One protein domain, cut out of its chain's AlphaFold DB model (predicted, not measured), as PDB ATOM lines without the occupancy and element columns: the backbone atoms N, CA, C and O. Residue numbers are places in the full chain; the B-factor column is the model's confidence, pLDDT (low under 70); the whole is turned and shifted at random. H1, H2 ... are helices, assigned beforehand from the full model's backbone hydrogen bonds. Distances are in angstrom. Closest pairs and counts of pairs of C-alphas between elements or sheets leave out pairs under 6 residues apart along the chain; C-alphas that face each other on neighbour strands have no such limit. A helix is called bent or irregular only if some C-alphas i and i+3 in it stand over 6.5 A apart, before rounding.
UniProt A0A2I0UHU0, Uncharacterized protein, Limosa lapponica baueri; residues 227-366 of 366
ATOM      1  N   HIS A 227     214.300 446.384 507.570       97.00
ATOM      2  CA  HIS A 227     215.036 447.483 506.944       97.00
ATOM      3  C   HIS A 227     215.744 447.070 505.652       97.00
ATOM      4  O   HIS A 227     215.797 447.865 504.716       97.00
ATOM      5  N   SER A 228     216.219 445.825 505.565       96.44
ATOM      6  CA  SER A 228     216.787 445.248 504.343       96.44
ATOM      7  C   SER A 228     215.818 445.303 503.163       96.44
ATOM      8  O   SER A 228     216.217 445.676 502.066       96.44
ATOM      9  N   ASP A 229     214.542 444.984 503.382       97.44
ATOM     10  CA  ASP A 229     213.541 444.899 502.315       97.44
ATOM     11  C   ASP A 229     213.170 446.298 501.815       97.44
ATOM     12  O   ASP A 229     213.107 446.541 500.610       97.44
ATOM     13  N   ILE A 230     212.988 447.240 502.747       98.06
ATOM     14  CA  ILE A 230     212.680 448.644 502.441       98.06
ATOM     15  C   ILE A 230     213.848 449.288 501.689       98.06
ATOM     16  O   ILE A 230     213.651 449.916 500.646       98.06
ATOM     17  N   LEU A 231     215.070 449.100 502.190       97.44
ATOM     18  CA  LEU A 231     216.273 449.619 501.555       97.44
ATOM     19  C   LEU A 231     216.474 449.007 500.168       97.44
ATOM     20  O   LEU A 231     216.762 449.726 499.216       97.44
ATOM     21  N   SER A 232     216.251 447.700 500.039       97.19
ATOM     22  CA  SER A 232     216.368 446.994 498.769       97.19
ATOM     23  C   SER A 232     215.368 447.492 497.733       97.19
ATOM     24  O   SER A 232     215.748 447.722 496.583       97.19
ATOM     25  N   GLY A 233     214.121 447.743 498.144       97.38
ATOM     26  CA  GLY A 233     213.118 448.388 497.299       97.38
ATOM     27  C   GLY A 233     213.578 449.768 496.816       97.38
ATOM     28  O   GLY A 233     213.631 450.003 495.609       97.38
ATOM     29  N   LEU A 234     214.016 450.644 497.731       97.50
ATOM     30  CA  LEU A 234     214.517 451.981 497.382       97.50
ATOM     31  C   LEU A 234     215.734 451.931 496.449       97.50
ATOM     32  O   LEU A 234     215.775 452.670 495.465       97.50
ATOM     33  N   CYS A 235     216.721 451.071 496.722       97.44
ATOM     34  CA  CYS A 235     217.891 450.895 495.860       97.44
ATOM     35  C   CYS A 235     217.491 450.409 494.464       97.44
ATOM     36  O   CYS A 235     217.984 450.938 493.467       97.44
ATOM     37  N   LYS A 236     216.575 449.436 494.383       96.62
ATOM     38  CA  LYS A 236     216.072 448.910 493.112       96.62
ATOM     39  C   LYS A 236     215.361 449.996 492.308       96.62
ATOM     40  O   LYS A 236     215.692 450.176 491.141       96.62
ATOM     41  N   ASP A 237     214.442 450.749 492.910       97.00
ATOM     42  CA  ASP A 237     213.689 451.789 492.194       97.00
ATOM     43  C   ASP A 237     214.560 453.009 491.841       97.00
ATOM     44  O   ASP A 237     214.410 453.601 490.766       97.00
ATOM     45  N   THR A 238     215.548 453.341 492.682       96.69
ATOM     46  CA  THR A 238     216.584 454.340 492.365       96.69
ATOM     47  C   THR A 238     217.364 453.925 491.119       96.69
ATOM     48  O   THR A 238     217.539 454.720 490.199       96.69
ATOM     49  N   LEU A 239     217.798 452.665 491.056       96.31
ATOM     50  CA  LEU A 239     218.544 452.154 489.916       96.31
ATOM     51  C   LEU A 239     217.681 452.063 488.651       96.31
ATOM     52  O   LEU A 239     218.132 452.478 487.587       96.31
ATOM     53  N   LEU A 240     216.456 451.540 488.754       95.00
ATOM     54  CA  LEU A 240     215.548 451.396 487.613       95.00
ATOM     55  C   LEU A 240     215.201 452.755 487.005       95.00
ATOM     56  O   LEU A 240     215.301 452.926 485.795       95.00
ATOM     57  N   SER A 241     214.854 453.740 487.837       94.81
ATOM     58  CA  SER A 241     214.580 455.096 487.352       94.81
ATOM     59  C   SER A 241     215.807 455.718 486.677       94.81
ATOM     60  O   SER A 241     215.679 456.297 485.597       94.81
ATOM     61  N   PHE A 242     217.002 455.529 487.251       95.94
ATOM     62  CA  PHE A 242     218.257 455.990 486.660       95.94
ATOM     63  C   PHE A 242     218.540 455.332 485.302       95.94
ATOM     64  O   PHE A 242     218.877 456.018 484.337       95.94
ATOM     65  N   GLN A 243     218.357 454.015 485.198       95.06
ATOM     66  CA  GLN A 243     218.515 453.281 483.942       95.06
ATOM     67  C   GLN A 243     217.523 453.766 482.880       95.06
ATOM     68  O   GLN A 243     217.930 454.004 481.745       95.06
ATOM     69  N   SER A 244     216.261 454.003 483.249       93.75
ATOM     70  CA  SER A 244     215.255 454.577 482.347       93.75
ATOM     71  C   SER A 244     215.648 455.973 481.850       93.75
ATOM     72  O   SER A 244     215.463 456.280 480.675       93.75
ATOM     73  N   CYS A 245     216.247 456.818 482.700       93.69
ATOM     74  CA  CYS A 245     216.795 458.110 482.271       93.69
ATOM     75  C   CYS A 245     217.888 457.962 481.211       93.69
ATOM     76  O   CYS A 245     217.880 458.701 480.227       93.69
ATOM     77  N   LEU A 246     218.818 457.025 481.410       94.25
ATOM     78  CA  LEU A 246     219.891 456.772 480.449       94.25
ATOM     79  C   LEU A 246     219.336 456.252 479.122       94.25
ATOM     80  O   LEU A 246     219.688 456.791 478.077       94.25
ATOM     81  N   GLN A 247     218.415 455.286 479.164       93.38
ATOM     82  CA  GLN A 247     217.784 454.724 477.967       93.38
ATOM     83  C   GLN A 247     217.046 455.789 477.147       93.38
ATOM     84  O   GLN A 247     217.220 455.852 475.932       93.38
ATOM     85  N   LEU A 248     216.273 456.666 477.797       92.25
ATOM     86  CA  LEU A 248     215.600 457.775 477.112       92.25
ATOM     87  C   LEU A 248     216.610 458.749 476.487       92.25
ATOM     88  O   LEU A 248     216.441 459.162 475.343       92.25
ATOM     89  N   ALA A 249     217.686 459.088 477.202       92.19
ATOM     90  CA  ALA A 249     218.720 459.984 476.685       92.19
ATOM     91  C   ALA A 249     219.503 459.382 475.499       92.19
ATOM     92  O   ALA A 249     219.880 460.115 474.584       92.19
ATOM     93  N   GLU A 250     219.737 458.066 475.496       91.25
ATOM     94  CA  GLU A 250     220.336 457.339 474.367       91.25
ATOM     95  C   GLU A 250     219.409 457.355 473.150       91.25
ATOM     96  O   GLU A 250     219.838 457.719 472.054       91.25
ATOM     97  N   GLN A 251     218.125 457.038 473.343       89.69
ATOM     98  CA  GLN A 251     217.121 457.051 472.276       89.69
ATOM     99  C   GLN A 251     216.997 458.434 471.629       89.69
ATOM    100  O   GLN A 251     217.012 458.533 470.405       89.69
ATOM    101  N   MET A 252     216.970 459.500 472.437       88.62
ATOM    102  CA  MET A 252     216.926 460.884 471.950       88.62
ATOM    103  C   MET A 252     218.186 461.292 471.175       88.62
ATOM    104  O   MET A 252     218.108 462.111 470.262       88.62
ATOM    105  N   LYS A 253     219.359 460.733 471.511       87.19
ATOM    106  CA  LYS A 253     220.581 460.940 470.718       87.19
ATOM    107  C   LYS A 253     220.493 460.202 469.378       87.19
ATOM    108  O   LYS A 253     220.877 460.764 468.359       87.19
ATOM    109  N   MET A 254     220.012 458.957 469.384       84.88
ATOM    110  CA  MET A 254     219.946 458.102 468.193       84.88
ATOM    111  C   MET A 254     218.890 458.541 467.178       84.88
ATOM    112  O   MET A 254     219.089 458.347 465.983       84.88
ATOM    113  N   SER A 255     217.766 459.093 467.635       80.38
ATOM    114  CA  SER A 255     216.666 459.485 466.753       80.38
ATOM    115  C   SER A 255     216.909 460.807 466.019       80.38
ATOM    116  O   SER A 255     216.144 461.111 465.113       80.38
ATOM    117  N   GLU A 256     217.922 461.603 466.405       67.56
ATOM    118  CA  GLU A 256     218.155 462.998 465.961       67.56
ATOM    119  C   GLU A 256     216.925 463.929 466.105       67.56
ATOM    120  O   GLU A 256     216.940 465.087 465.683       67.56
ATOM    121  N   ILE A 257     215.856 463.451 466.747       58.91
ATOM    122  CA  ILE A 257     214.563 464.112 466.864       58.91
ATOM    123  C   ILE A 257     214.443 464.669 468.286       58.91
ATOM    124  O   ILE A 257     214.280 463.938 469.261       58.91
ATOM    125  N   GLN A 258     214.479 466.000 468.415       59.00
ATOM    126  CA  GLN A 258     214.071 466.709 469.633       59.00
ATOM    127  C   GLN A 258     212.538 466.764 469.720       59.00
ATOM    128  O   GLN A 258     211.931 467.838 469.670       59.00
ATOM    129  N   GLU A 259     211.873 465.614 469.817       62.94
ATOM    130  CA  GLU A 259     210.433 465.604 470.046       62.94
ATOM    131  C   GLU A 259     210.133 466.114 471.460       62.94
ATOM    132  O   GLU A 259     210.674 465.647 472.465       62.94
ATOM    133  N   SER A 260     209.241 467.105 471.555       73.06
ATOM    134  CA  SER A 260     208.898 467.742 472.835       73.06
ATOM    135  C   SER A 260     208.324 466.763 473.872       73.06
ATOM    136  O   SER A 260     208.359 467.043 475.072       73.06
ATOM    137  N   THR A 261     207.796 465.623 473.420       82.38
ATOM    138  CA  THR A 261     207.217 464.575 474.265       82.38
ATOM    139  C   THR A 261     208.297 463.762 474.975       82.38
ATOM    140  O   THR A 261     208.218 463.615 476.197       82.38
ATOM    141  N   ASP A 262     209.335 463.325 474.258       84.38
ATOM    142  CA  ASP A 262     210.432 462.523 474.816       84.38
ATOM    143  C   ASP A 262     211.245 463.322 475.826       84.38
ATOM    144  O   ASP A 262     211.521 462.844 476.927       84.38
ATOM    145  N   LEU A 263     211.509 464.600 475.532       86.50
ATOM    146  CA  LEU A 263     212.161 465.498 476.486       86.50
ATOM    147  C   LEU A 263     211.337 465.657 477.776       86.50
ATOM    148  O   LEU A 263     211.888 465.645 478.877       86.50
ATOM    149  N   ARG A 264     210.006 465.779 477.672       89.69
ATOM    150  CA  ARG A 264     209.126 465.845 478.854       89.69
ATOM    151  C   ARG A 264     209.132 464.537 479.637       89.69
ATOM    152  O   ARG A 264     209.077 464.576 480.867       89.69
ATOM    153  N   LEU A 265     209.164 463.394 478.954       90.44
ATOM    154  CA  LEU A 265     209.239 462.080 479.590       90.44
ATOM    155  C   LEU A 265     210.579 461.893 480.311       90.44
ATOM    156  O   LEU A 265     210.594 461.505 481.481       90.44
ATOM    157  N   PHE A 266     211.685 462.269 479.669       92.44
ATOM    158  CA  PHE A 266     213.016 462.304 480.267       92.44
ATOM    159  C   PHE A 266     213.031 463.167 481.534       92.44
ATOM    160  O   PHE A 266     213.352 462.670 482.611       92.44
ATOM    161  N   GLN A 267     212.560 464.416 481.460       91.88
ATOM    162  CA  GLN A 267     212.497 465.326 482.613       91.88
ATOM    163  C   GLN A 267     211.637 464.786 483.765       91.88
ATOM    164  O   GLN A 267     211.974 464.962 484.940       91.88
ATOM    165  N   LYS A 268     210.509 464.128 483.459       92.12
ATOM    166  CA  LYS A 268     209.684 463.451 484.475       92.12
ATOM    167  C   LYS A 268     210.449 462.304 485.138       92.12
ATOM    168  O   LYS A 268     210.387 462.171 486.357       92.12
ATOM    169  N   THR A 269     211.194 461.525 484.359       93.25
ATOM    170  CA  THR A 269     211.992 460.394 484.857       93.25
ATOM    171  C   THR A 269     213.173 460.877 485.702       93.25
ATOM    172  O   THR A 269     213.406 460.344 486.783       93.25
ATOM    173  N   VAL A 270     213.843 461.969 485.313       94.62
ATOM    174  CA  VAL A 270     214.928 462.583 486.106       94.62
ATOM    175  C   VAL A 270     214.402 463.094 487.454       94.62
ATOM    176  O   VAL A 270     215.028 462.892 488.496       94.62
ATOM    177  N   LYS A 271     213.212 463.713 487.475       94.25
ATOM    178  CA  LYS A 271     212.548 464.115 488.731       94.25
ATOM    179  C   LYS A 271     212.222 462.916 489.621       94.25
ATOM    180  O   LYS A 271     212.359 463.023 490.839       94.25
ATOM    181  N   LEU A 272     211.816 461.795 489.028       94.12
ATOM    182  CA  LEU A 272     211.560 460.553 489.752       94.12
ATOM    183  C   LEU A 272     212.854 459.965 490.343       94.12
ATOM    184  O   LEU A 272     212.866 459.611 491.519       94.12
ATOM    185  N   CYS A 273     213.966 459.977 489.596       94.94
ATOM    186  CA  CYS A 273     215.288 459.587 490.110       94.94
ATOM    187  C   CYS A 273     215.671 460.408 491.344       94.94
ATOM    188  O   CYS A 273     216.068 459.862 492.371       94.94
ATOM    189  N   ARG A 274     215.504 461.736 491.266       96.31
ATOM    190  CA  ARG A 274     215.760 462.634 492.399       96.31
ATOM    191  C   ARG A 274     214.869 462.321 493.597       96.31
ATOM    192  O   ARG A 274     215.336 462.392 494.730       96.31
ATOM    193  N   PHE A 275     213.596 462.006 493.367       97.06
ATOM    194  CA  PHE A 275     212.692 461.601 494.442       97.06
ATOM    195  C   PHE A 275     213.204 460.343 495.158       97.06
ATOM    196  O   PHE A 275     213.275 460.349 496.389       97.06
ATOM    197  N   PHE A 276     213.611 459.308 494.419       97.44
ATOM    198  CA  PHE A 276     214.144 458.082 495.017       97.44
ATOM    199  C   PHE A 276     215.486 458.294 495.716       97.44
ATOM    200  O   PHE A 276     215.640 457.836 496.845       97.44
ATOM    201  N   ALA A 277     216.399 459.076 495.133       97.00
ATOM    202  CA  ALA A 277     217.653 459.451 495.788       97.00
ATOM    203  C   ALA A 277     217.401 460.160 497.129       97.00
ATOM    204  O   ALA A 277     217.915 459.737 498.160       97.00
ATOM    205  N   ASN A 278     216.531 461.175 497.148       97.75
ATOM    206  CA  ASN A 278     216.165 461.881 498.380       97.75
ATOM    207  C   ASN A 278     215.494 460.958 499.407       97.75
ATOM    208  O   ASN A 278     215.731 461.089 500.605       97.75
ATOM    209  N   SER A 279     214.644 460.043 498.942       97.75
ATOM    210  CA  SER A 279     213.962 459.061 499.789       97.75
ATOM    211  C   SER A 279     214.960 458.102 500.437       97.75
ATOM    212  O   SER A 279     214.890 457.867 501.641       97.75
ATOM    213  N   LEU A 280     215.939 457.625 499.664       97.44
ATOM    214  CA  LEU A 280     217.036 456.783 500.130       97.44
ATOM    215  C   LEU A 280     217.933 457.517 501.133       97.44
ATOM    216  O   LEU A 280     218.216 456.976 502.200       97.44
ATOM    217  N   VAL A 281     218.320 458.762 500.840       97.31
ATOM    218  CA  VAL A 281     219.067 459.641 501.760       97.31
ATOM    219  C   VAL A 281     218.310 459.828 503.070       97.31
ATOM    220  O   VAL A 281     218.888 459.709 504.147       97.31
ATOM    221  N   HIS A 282     217.017 460.143 502.993       97.50
ATOM    222  CA  HIS A 282     216.221 460.407 504.181       97.50
ATOM    223  C   HIS A 282     216.062 459.155 505.038       97.50
ATOM    224  O   HIS A 282     216.292 459.217 506.240       97.50
ATOM    225  N   TYR A 283     215.713 458.026 504.423       97.56
ATOM    226  CA  TYR A 283     215.534 456.770 505.141       97.56
ATOM    227  C   TYR A 283     216.851 456.279 505.756       97.56
ATOM    228  O   TYR A 283     216.874 455.861 506.911       97.56
ATOM    229  N   THR A 284     217.964 456.410 505.026       96.38
ATOM    230  CA  THR A 284     219.296 456.059 505.539       96.38
ATOM    231  C   THR A 284     219.662 456.890 506.750       96.38
ATOM    232  O   THR A 284     220.037 456.324 507.768       96.38
ATOM    233  N   LYS A 285     219.480 458.212 506.693       95.94
ATOM    234  CA  LYS A 285     219.785 459.106 507.814       95.94
ATOM    235  C   LYS A 285     219.131 458.671 509.126       95.94
ATOM    236  O   LYS A 285     219.754 458.783 510.176       95.94
ATOM    237  N   GLU A 286     217.882 458.222 509.061       96.25
ATOM    238  CA  GLU A 286     217.088 457.898 510.247       96.25
ATOM    239  C   GLU A 286     217.333 456.458 510.738       96.25
ATOM    240  O   GLU A 286     217.294 456.218 511.939       96.25
ATOM    241  N   PHE A 287     217.664 455.513 509.845       96.44
ATOM    242  CA  PHE A 287     217.762 454.081 510.175       96.44
ATOM    243  C   PHE A 287     219.146 453.450 509.944       96.44
ATOM    244  O   PHE A 287     219.273 452.226 509.959       96.44
ATOM    245  N   ILE A 288     220.204 454.251 509.763       95.50
ATOM    246  CA  ILE A 288     221.554 453.764 509.410       95.50
ATOM    247  C   ILE A 288     222.092 452.681 510.358       95.50
ATOM    248  O   ILE A 288     222.784 451.766 509.919       95.50
ATOM    249  N   SER A 289     221.734 452.728 511.646       95.06
ATOM    250  CA  SER A 289     222.157 451.737 512.646       95.06
ATOM    251  C   SER A 289     221.701 450.309 512.335       95.06
ATOM    252  O   SER A 289     222.283 449.365 512.861       95.06
ATOM    253  N   PHE A 290     220.692 450.139 511.477       95.69
ATOM    254  CA  PHE A 290     220.137 448.842 511.089       95.69
ATOM    255  C   PHE A 290     220.691 448.322 509.752       95.69
ATOM    256  O   PHE A 290     220.217 447.310 509.241       95.69
ATOM    257  N   PHE A 291     221.661 449.014 509.135       94.12
ATOM    258  CA  PHE A 291     222.075 448.750 507.747       94.12
ATOM    259  C   PHE A 291     223.363 447.933 507.606       94.12
ATOM    260  O   PHE A 291     223.845 447.761 506.485       94.12
ATOM    261  N   SER A 292     223.924 447.418 508.701       92.50
ATOM    262  CA  SER A 292     225.184 446.660 508.680       92.50
ATOM    263  C   SER A 292     225.180 445.548 507.623       92.50
ATOM    264  O   SER A 292     226.109 445.460 506.822       92.50
ATOM    265  N   ASP A 293     224.085 444.792 507.523       90.94
ATOM    266  CA  ASP A 293     223.959 443.671 506.579       90.94
ATOM    267  C   ASP A 293     223.658 444.108 505.132       90.94
ATOM    268  O   ASP A 293     223.853 443.346 504.184       90.94
ATOM    269  N   SER A 294     223.236 445.359 504.933       93.44
ATOM    270  CA  SER A 294     222.837 445.898 503.627       93.44
ATOM    271  C   SER A 294     223.903 446.786 502.976       93.44
ATOM    272  O   SER A 294     223.710 447.289 501.865       93.44
ATOM    273  N   CYS A 295     225.063 446.960 503.618       93.06
ATOM    274  CA  CYS A 295     226.160 447.786 503.103       93.06
ATOM    275  C   CYS A 295     226.649 447.335 501.718       93.06
ATOM    276  O   CYS A 295     226.990 448.166 500.876       93.06
ATOM    277  N   THR A 296     226.623 446.025 501.443       91.88
ATOM    278  CA  THR A 296     226.978 445.471 500.125       91.88
ATOM    279  C   THR A 296     226.064 445.999 499.025       91.88
ATOM    280  O   THR A 296     226.542 446.377 497.958       91.88
ATOM    281  N   GLN A 297     224.758 446.058 499.286       94.38
ATOM    282  CA  GLN A 297     223.776 446.542 498.321       94.38
ATOM    283  C   GLN A 297     223.960 448.035 498.036       94.38
ATOM    284  O   GLN A 297     223.942 448.445 496.877       94.38
ATOM    285  N   LEU A 298     224.196 448.838 499.076       94.12
ATOM    286  CA  LEU A 298     224.478 450.268 498.930       94.12
ATOM    287  C   LEU A 298     225.754 450.512 498.119       94.12
ATOM    288  O   LEU A 298     225.758 451.333 497.205       94.12
ATOM    289  N   HIS A 299     226.821 449.757 498.391       92.00
ATOM    290  CA  HIS A 299     228.052 449.842 497.609       92.00
ATOM    291  C   HIS A 299     227.812 449.470 496.134       92.00
ATOM    292  O   HIS A 299     228.240 450.194 495.235       92.00
ATOM    293  N   GLN A 300     227.073 448.389 495.865       92.25
ATOM    294  CA  GLN A 300     226.717 447.987 494.500       92.25
ATOM    295  C   GLN A 300     225.885 449.047 493.771       92.25
ATOM    296  O   GLN A 300     226.143 449.297 492.594       92.25
ATOM    297  N   LEU A 301     224.941 449.700 494.457       95.19
ATOM    298  CA  LEU A 301     224.160 450.802 493.896       95.19
ATOM    299  C   LEU A 301     225.083 451.929 493.407       95.19
ATOM    300  O   LEU A 301     224.967 452.366 492.262       95.19
ATOM    301  N   PHE A 302     226.042 452.349 494.238       92.69
ATOM    302  CA  PHE A 302     227.021 453.366 493.853       92.69
ATOM    303  C   PHE A 302     227.858 452.940 492.649       92.69
ATOM    304  O   PHE A 302     227.978 453.700 491.690       92.69
ATOM    305  N   LEU A 303     228.386 451.714 492.644       90.81
ATOM    306  CA  LEU A 303     229.164 451.208 491.510       90.81
ATOM    307  C   LEU A 303     228.349 451.202 490.210       90.81
ATOM    308  O   LEU A 303     228.838 451.626 489.161       90.81
ATOM    309  N   GLN A 304     227.094 450.762 490.266       93.50
ATOM    310  CA  GLN A 304     226.220 450.711 489.095       93.50
ATOM    311  C   GLN A 304     225.857 452.100 488.569       93.50
ATOM    312  O   GLN A 304     225.758 452.268 487.357       93.50
ATOM    313  N   ILE A 305     225.707 453.096 489.443       93.94
ATOM    314  CA  ILE A 305     225.429 454.478 489.041       93.94
ATOM    315  C   ILE A 305     226.690 455.149 488.489       93.94
ATOM    316  O   ILE A 305     226.703 455.585 487.339       93.94
ATOM    317  N   TYR A 306     227.771 455.204 489.270       90.75
ATOM    318  CA  TYR A 306     228.981 455.951 488.906       90.75
ATOM    319  C   TYR A 306     229.727 455.326 487.721       90.75
ATOM    320  O   TYR A 306     230.340 456.049 486.937       90.75
ATOM    321  N   SER A 307     229.613 454.009 487.497       92.25
ATOM    322  CA  SER A 307     230.152 453.377 486.281       92.25
ATOM    323  C   SER A 307     229.491 453.873 484.990       92.25
ATOM    324  O   SER A 307     230.046 453.659 483.912       92.25
ATOM    325  N   LYS A 308     228.341 454.553 485.060       92.62
ATOM    326  CA  LYS A 308     227.666 455.143 483.898       92.62
ATOM    327  C   LYS A 308     228.053 456.599 483.634       92.62
ATOM    328  O   LYS A 308     227.512 457.208 482.717       92.62
ATOM    329  N   PHE A 309     229.020 457.146 484.371       88.62
ATOM    330  CA  PHE A 309     229.556 458.485 484.133       88.62
ATOM    331  C   PHE A 309     231.013 458.430 483.640       88.62
ATOM    332  O   PHE A 309     231.774 457.548 484.047       88.62
ATOM    333  N   PRO A 310     231.436 459.353 482.752       85.88
ATOM    334  CA  PRO A 310     232.839 459.465 482.357       85.88
ATOM    335  C   PRO A 310     233.754 459.677 483.576       85.88
ATOM    336  O   PRO A 310     233.336 460.341 484.525       85.88
ATOM    337  N   PRO A 311     234.999 459.168 483.564       85.56
ATOM    338  CA  PRO A 311     235.706 458.530 482.446       85.56
ATOM    339  C   PRO A 311     235.470 457.009 482.311       85.56
ATOM    340  O   PRO A 311     236.251 456.329 481.651       85.56
ATOM    341  N   SER A 312     234.432 456.445 482.940       87.94
ATOM    342  CA  SER A 312     234.156 455.003 482.876       87.94
ATOM    343  C   SER A 312     233.901 454.506 481.448       87.94
ATOM    344  O   SER A 312     233.142 455.114 480.695       87.94
ATOM    345  N   LEU A 313     234.446 453.331 481.113       85.44
ATOM    346  CA  LEU A 313     234.195 452.638 479.839       85.44
ATOM    347  C   LEU A 313     232.745 452.149 479.686       85.44
ATOM    348  O   LEU A 313     232.317 451.849 478.577       85.44
ATOM    349  N   TYR A 314     231.989 452.060 480.784       87.44
ATOM    350  CA  TYR A 314     230.576 451.667 480.764       87.44
ATOM    351  C   TYR A 314     229.622 452.858 480.632       87.44
ATOM    352  O   TYR A 314     228.402 452.652 480.668       87.44
ATOM    353  N   ALA A 315     230.155 454.082 480.527       88.69
ATOM    354  CA  ALA A 315     229.362 455.288 480.359       88.69
ATOM    355  C   ALA A 315     228.692 455.289 478.978       88.69
ATOM    356  O   ALA A 315     229.384 455.148 477.968       88.69
ATOM    357  N   PRO A 316     227.362 455.455 478.909       88.69
ATOM    358  CA  PRO A 316     226.673 455.454 477.641       88.69
ATOM    359  C   PRO A 316     226.941 456.727 476.844       88.69
ATOM    360  O   PRO A 316     227.234 457.816 477.365       88.69
ATOM    361  N   GLU A 317     226.794 456.571 475.539       89.00
ATOM    362  CA  GLU A 317     226.887 457.644 474.574       89.00
ATOM    363  C   GLU A 317     225.590 458.464 474.543       89.00
ATOM    364  O   GLU A 317     224.710 458.234 473.722       89.00
ATOM    365  N   ILE A 318     225.493 459.471 475.410       90.75
ATOM    366  CA  ILE A 318     224.362 460.413 475.476       90.75
ATOM    367  C   ILE A 318     224.813 461.853 475.203       90.75
ATOM    368  O   ILE A 318     226.002 462.164 475.307       90.75
ATOM    369  N   LEU A 319     223.869 462.735 474.853       89.12
ATOM    370  CA  LEU A 319     224.145 464.168 474.689       89.12
ATOM    371  C   LEU A 319     224.621 464.790 476.011       89.12
ATOM    372  O   LEU A 319     224.096 464.478 477.082       89.12
ATOM    373  N   GLU A 320     225.579 465.716 475.922       90.19
ATOM    374  CA  GLU A 320     226.177 466.385 477.087       90.19
ATOM    375  C   GLU A 320     225.123 467.089 477.948       90.19
ATOM    376  O   GLU A 320     225.117 466.924 479.161       90.19
ATOM    377  N   VAL A 321     224.146 467.752 477.321       90.19
ATOM    378  CA  VAL A 321     223.040 468.430 478.020       90.19
ATOM    379  C   VAL A 321     222.236 467.465 478.901       90.19
ATOM    380  O   VAL A 321     221.884 467.815 480.027       90.19
ATOM    381  N   HIS A 322     221.961 466.247 478.420       91.75
ATOM    382  CA  HIS A 322     221.214 465.240 479.182       91.75
ATOM    383  C   HIS A 322     222.061 464.643 480.304       91.75
ATOM    384  O   HIS A 322     221.568 464.476 481.418       91.75
ATOM    385  N   ARG A 323     223.347 464.377 480.041       93.31
ATOM    386  CA  ARG A 323     224.293 463.921 481.070       93.31
ATOM    387  C   ARG A 323     224.391 464.930 482.208       93.31
ATOM    388  O   ARG A 323     224.261 464.560 483.369       93.31
ATOM    389  N   ASP A 324     224.568 466.196 481.860       92.50
ATOM    390  CA  ASP A 324     224.630 467.313 482.789       92.50
ATOM    391  C   ASP A 324     223.362 467.448 483.630       92.50
ATOM    392  O   ASP A 324     223.428 467.711 484.830       92.50
ATOM    393  N   GLU A 325     222.192 467.284 483.012       94.00
ATOM    394  CA  GLU A 325     220.917 467.319 483.724       94.00
ATOM    395  C   GLU A 325     220.802 466.170 484.732       94.00
ATOM    396  O   GLU A 325     220.467 466.420 485.893       94.00
ATOM    397  N   ILE A 326     221.152 464.939 484.341       94.44
ATOM    398  CA  ILE A 326     221.171 463.789 485.257       94.44
ATOM    399  C   ILE A 326     222.158 464.049 486.400       94.44
ATOM    400  O   ILE A 326     221.784 463.911 487.563       94.44
ATOM    401  N   SER A 327     223.384 464.489 486.112       92.50
ATOM    402  CA  SER A 327     224.377 464.802 487.146       92.50
ATOM    403  C   SER A 327     223.860 465.853 488.131       92.50
ATOM    404  O   SER A 327     223.863 465.633 489.341       92.50
ATOM    405  N   ARG A 328     223.345 466.983 487.629       93.69
ATOM    406  CA  ARG A 328     222.888 468.100 488.473       93.69
ATOM    407  C   ARG A 328     221.652 467.776 489.306       93.69
ATOM    408  O   ARG A 328     221.470 468.370 490.365       93.69
ATOM    409  N   VAL A 329     220.766 466.908 488.819       94.00
ATOM    410  CA  VAL A 329     219.474 466.653 489.471       94.00
ATOM    411  C   VAL A 329     219.493 465.373 490.303       94.00
ATOM    412  O   VAL A 329     218.939 465.369 491.402       94.00
ATOM    413  N   PHE A 330     220.113 464.307 489.797       93.88
ATOM    414  CA  PHE A 330     220.149 462.997 490.442       93.88
ATOM    415  C   PHE A 330     221.404 462.789 491.292       93.88
ATOM    416  O   PHE A 330     221.253 462.505 492.478       93.88
ATOM    417  N   LEU A 331     222.616 462.967 490.746       91.62
ATOM    418  CA  LEU A 331     223.843 462.725 491.526       91.62
ATOM    419  C   LEU A 331     223.947 463.681 492.716       91.62
ATOM    420  O   LEU A 331     224.128 463.224 493.836       91.62
ATOM    421  N   VAL A 332     223.666 464.971 492.510       93.31
ATOM    422  CA  VAL A 332     223.621 465.962 493.606       93.31
ATOM    423  C   VAL A 332     222.625 465.572 494.707       93.31
ATOM    424  O   VAL A 332     222.842 465.862 495.881       93.31
ATOM    425  N   ALA A 333     221.512 464.922 494.353       93.88
ATOM    426  CA  ALA A 333     220.542 464.439 495.334       93.88
ATOM    427  C   ALA A 333     221.014 463.170 496.063       93.88
ATOM    428  O   ALA A 333     220.552 462.907 497.170       93.88
ATOM    429  N   LEU A 334     221.915 462.395 495.456       92.69
ATOM    430  CA  LEU A 334     222.482 461.172 496.015       92.69
ATOM    431  C   LEU A 334     223.745 461.436 496.853       92.69
ATOM    432  O   LEU A 334     223.984 460.701 497.804       92.69
ATOM    433  N   ASP A 335     224.514 462.493 496.574       91.94
ATOM    434  CA  ASP A 335     225.756 462.842 497.289       91.94
ATOM    435  C   ASP A 335     225.628 462.843 498.829       91.94
ATOM    436  O   ASP A 335     226.517 462.319 499.511       91.94
ATOM    437  N   PRO A 336     224.535 463.352 499.446       95.56
ATOM    438  CA  PRO A 336     224.380 463.292 500.898       95.56
ATOM    439  C   PRO A 336     224.363 461.865 501.459       95.56
ATOM    440  O   PRO A 336     224.726 461.678 502.618       95.56
ATOM    441  N   LEU A 337     223.960 460.866 500.665       94.62
ATOM    442  CA  LEU A 337     223.933 459.464 501.078       94.62
ATOM    443  C   LEU A 337     225.347 458.964 501.372       94.62
ATOM    444  O   LEU A 337     225.581 458.346 502.404       94.62
ATOM    445  N   ILE A 338     226.300 459.281 500.495       91.19
ATOM    446  CA  ILE A 338     227.709 458.931 500.682       91.19
ATOM    447  C   ILE A 338     228.228 459.544 501.979       91.19
ATOM    448  O   ILE A 338     228.785 458.840 502.816       91.19
ATOM    449  N   ASN A 339     227.988 460.841 502.182       91.81
ATOM    450  CA  ASN A 339     228.454 461.552 503.372       91.81
ATOM    451  C   ASN A 339     227.897 460.963 504.679       91.81
ATOM    452  O   ASN A 339     228.563 461.026 505.709       91.81
ATOM    453  N   GLN A 340     226.698 460.373 504.644       94.00
ATOM    454  CA  GLN A 340     226.120 459.649 505.782       94.00
ATOM    455  C   GLN A 340     226.744 458.265 505.988       94.00
ATOM    456  O   GLN A 340     226.876 457.823 507.125       94.00
ATOM    457  N   LEU A 341     227.130 457.585 504.907       93.88
ATOM    458  CA  LEU A 341     227.678 456.229 504.944       93.88
ATOM    459  C   LEU A 341     229.181 456.184 505.254       93.88
ATOM    460  O   LEU A 341     229.639 455.228 505.869       93.88
ATOM    461  N   LEU A 342     229.951 457.213 504.891       91.38
ATOM    462  CA  LEU A 342     231.386 457.302 505.195       91.38
ATOM    463  C   LEU A 342     231.739 457.155 506.690       91.38
ATOM    464  O   LEU A 342     232.675 456.420 506.997       91.38
ATOM    465  N   PRO A 343     231.038 457.795 507.649       93.62
ATOM    466  CA  PRO A 343     231.316 457.584 509.072       93.62
ATOM    467  C   PRO A 343     230.808 456.233 509.609       93.62
ATOM    468  O   PRO A 343     231.081 455.896 510.761       93.62
ATOM    469  N   PHE A 344     230.063 455.452 508.818       94.81
ATOM    470  CA  PHE A 344     229.493 454.177 509.242       94.81
ATOM    471  C   PHE A 344     230.480 453.025 508.990       94.81
ATOM    472  O   PHE A 344     230.654 452.574 507.858       94.81
ATOM    473  N   SER A 345     231.123 452.531 510.059       93.88
ATOM    474  CA  SER A 345     232.182 451.498 509.985       93.88
ATOM    475  C   SER A 345     231.822 450.282 509.119       93.88
ATOM    476  O   SER A 345     232.630 449.940 508.255       93.88
ATOM    477  N   PRO A 346     230.620 449.672 509.243       94.06
ATOM    478  CA  PRO A 346     230.260 448.510 508.425       94.06
ATOM    479  C   PRO A 346     230.299 448.795 506.918       94.06
ATOM    480  O   PRO A 346     230.706 447.943 506.128       94.06
ATOM    481  N   PHE A 347     229.935 450.012 506.503       93.56
ATOM    482  CA  PHE A 347     230.012 450.407 505.100       93.56
ATOM    483  C   PHE A 347     231.461 450.574 504.641       93.56
ATOM    484  O   PHE A 347     231.833 450.059 503.586       93.56
ATOM    485  N   MET A 348     232.299 451.232 505.443       91.81
ATOM    486  CA  MET A 348     233.718 451.417 505.120       91.81
ATOM    487  C   MET A 348     234.473 450.093 505.028       91.81
ATOM    488  O   MET A 348     235.247 449.890 504.093       91.81
ATOM    489  N   GLU A 349     234.214 449.164 505.945       91.19
ATOM    490  CA  GLU A 349     234.772 447.811 505.899       91.19
ATOM    491  C   GLU A 349     234.370 447.090 504.608       91.19
ATOM    492  O   GLU A 349     235.215 446.484 503.945       91.19
ATOM    493  N   GLN A 350     233.108 447.223 504.193       89.19
ATOM    494  CA  GLN A 350     232.617 446.624 502.956       89.19
ATOM    495  C   GLN A 350     233.273 447.228 501.704       89.19
ATOM    496  O   GLN A 350     233.649 446.480 500.796       89.19
ATOM    497  N   VAL A 351     233.435 448.555 501.645       86.38
ATOM    498  CA  VAL A 351     234.088 449.260 500.524       86.38
ATOM    499  C   VAL A 351     235.575 448.906 500.423       86.38
ATOM    500  O   VAL A 351     236.102 448.753 499.320       86.38
ATOM    501  N   LEU A 352     236.254 448.748 501.563       85.19
ATOM    502  CA  LEU A 352     237.679 448.408 501.621       85.19
ATOM    503  C   LEU A 352     237.953 446.906 501.450       85.19
ATOM    504  O   LEU A 352     239.096 446.527 501.181       85.19
ATOM    505  N   SER A 353     236.934 446.052 501.580       80.69
ATOM    506  CA  SER A 353     237.089 444.603 501.462       80.69
ATOM    507  C   SER A 353     237.561 444.181 500.060       80.69
ATOM    508  O   SER A 353     236.976 444.527 499.035       80.69
ATOM    509  N   GLU A 354     238.618 443.367 499.991       58.41
ATOM    510  CA  GLU A 354     239.205 442.883 498.727       58.41
ATOM    511  C   GLU A 354     238.329 441.850 497.986       58.41
ATOM    512  O   GLU A 354     238.686 441.383 496.906       58.41
ATOM    513  N   LYS A 355     237.174 441.476 498.555       55.28
ATOM    514  CA  LYS A 355     236.308 440.396 498.054       55.28
ATOM    515  C   LYS A 355     235.405 440.800 496.880       55.28
ATOM    516  O   LYS A 355     234.851 439.919 496.228       55.28
ATOM    517  N   LEU A 356     235.261 442.091 496.579       51.69
ATOM    518  CA  LEU A 356     234.532 442.581 495.403       51.69
ATOM    519  C   LEU A 356     235.514 442.794 494.247       51.69
ATOM    520  O   LEU A 356     236.179 443.823 494.149       51.69
ATOM    521  N   GLY A 357     235.639 441.783 493.387       42.09
ATOM    522  CA  GLY A 357     236.538 441.807 492.237       42.09
ATOM    523  C   GLY A 357     236.383 443.061 491.364       42.09
ATOM    524  O   GLY A 357     235.302 443.376 490.874       42.09
ATOM    525  N   GLY A 358     237.501 443.752 491.135       42.03
ATOM    526  CA  GLY A 358     237.742 444.612 489.971       42.03
ATOM    527  C   GLY A 358     237.237 446.058 490.008       42.03
ATOM    528  O   GLY A 358     237.881 446.904 489.396       42.03
ATOM    529  N   PHE A 359     236.160 446.383 490.728       44.78
ATOM    530  CA  PHE A 359     235.638 447.757 490.800       44.78
ATOM    531  C   PHE A 359     235.657 448.269 492.236       44.78
ATOM    532  O   PHE A 359     234.672 448.182 492.962       44.78
ATOM    533  N   LYS A 360     236.798 448.832 492.645       52.41
ATOM    534  CA  LYS A 360     236.819 449.760 493.776       52.41
ATOM    535  C   LYS A 360     236.169 451.053 493.293       52.41
ATOM    536  O   LYS A 360     236.538 451.530 492.217       52.41
ATOM    537  N   ILE A 361     235.249 451.636 494.067       49.03
ATOM    538  CA  ILE A 361     234.981 453.075 493.937       49.03
ATOM    539  C   ILE A 361     236.365 453.730 493.959       49.03
ATOM    540  O   ILE A 361     237.126 453.472 494.900       49.03
ATOM    541  N   PRO A 362     236.768 454.502 492.935       47.19
ATOM    542  CA  PRO A 362     237.955 455.306 493.081       47.19
ATOM    543  C   PRO A 362     237.691 456.176 494.303       47.19
ATOM    544  O   PRO A 362     236.805 457.022 494.269       47.19
ATOM    545  N   LEU A 363     238.471 455.995 495.367       48.25
ATOM    546  CA  LEU A 363     238.532 456.933 496.496       48.25
ATOM    547  C   LEU A 363     238.827 458.380 496.036       48.25
ATOM    548  O   LEU A 363     238.830 459.281 496.853       48.25
ATOM    549  N   LEU A 364     239.086 458.587 494.739       41.19
ATOM    550  CA  LEU A 364     239.217 459.855 494.025       41.19
ATOM    551  C   LEU A 364     237.877 460.501 493.595       41.19
ATOM    552  O   LEU A 364     237.911 461.604 493.061       41.19
ATOM    553  N   LEU A 365     236.731 459.823 493.754       44.12
ATOM    554  CA  LEU A 365     235.374 460.367 493.533       44.12
ATOM    555  C   LEU A 365     234.583 460.565 494.845       44.12
ATOM    556  O   LEU A 365     233.449 461.039 494.798       44.12
ATOM    557  N   LEU A 366     235.183 460.192 495.980       42.97
ATOM    558  CA  LEU A 366     234.824 460.625 497.334       42.97
ATOM    559  C   LEU A 366     235.672 461.852 497.684       42.97
ATOM    560  O   LEU A 366     235.183 462.692 498.470       42.97
TER     561      LEU A 366
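This is residues 227 to 366 of the 366 residues of an uncharacterized protein of Limosa lapponica baueri (UniProt A0A2I0UHU0). What shape do these atoms make? They make an elongated up-and-down bundle of four helices, H1 to H4, each running against the one before it; H1 and H2 form a long hairpin, with H3 beside H1 and H4 beside H2. Short H5 packs steeply on H3 near one end of the bundle, and the turn at residues 255 to 261 sticks out at the other end. What is it built of, and how large is it? The 140 printed residues include five named helices, in the order H1 to H5, and no named strand: the class is all helix. The whole is compact, with a radius of gyration of the C-alphas of 15.7 A and spans of 48 by 30 by 21 A.

What does the longest helix touch? H2, residues 260 to 290, touches H1, residues 227 to 254, at a shallow tilt of 23 degrees, opposite ways, with the C-alphas of Thr 238 and Phe 276 closest at 5.2 A. H2 also touches H4, residues 320 to 341, at a shallow tilt of 8 degrees, the same way; the closest C-alphas, of Arg 274 and Phe 330, are 4.8 A apart. Where are the other two helices? H3, residues 292 to 306, touches H1, the same way at a shallow tilt of 6 degrees, with the C-alphas of Ser 228 and Ser 294 closest at 6.1 A; H3 and H4 are near each other, with 11 pairs of C-alphas within 10 A. H5, residues 345 to 352, touches H3 at a steep tilt of 45 degrees, the C-alphas of Cys 295 and Phe 347 closest at 5.1 A, and is apart from H1 and H2. How do the backbones run? Every O i to N i+4 pair is within hydrogen-bond range in H1 and H5, against 25 of 27 in H2, 9 of 11 in H3 and 13 of 18 in H4. H2 is irregular, with C-alphas 286 and 289 8.3 A apart, as is H3, with 293 and 296 7.3 A apart; H4 is irregular only just, with 333 and 336 6.9 A apart.

Where does H1 begin? C-alpha 227 is at (215.036, 447.483, 506.944), and H1 is 40.5 A long. How long are the others, and where does H5 end? H2 measures 44.1 A, H4 29.7 A and H3 22.2 A; H5 ends with C-alpha 352 at (237.679, 448.408, 501.621).

What are the limits? The C-alphas of Ile 257 and Ser 345 are the two farthest apart, at 48.3 A. The printed part has no cut, and the link from H3 to H4 is long, with 13 residues. Where is confidence low? Residues 256 to 259 and 354 to 366 have pLDDT under 70.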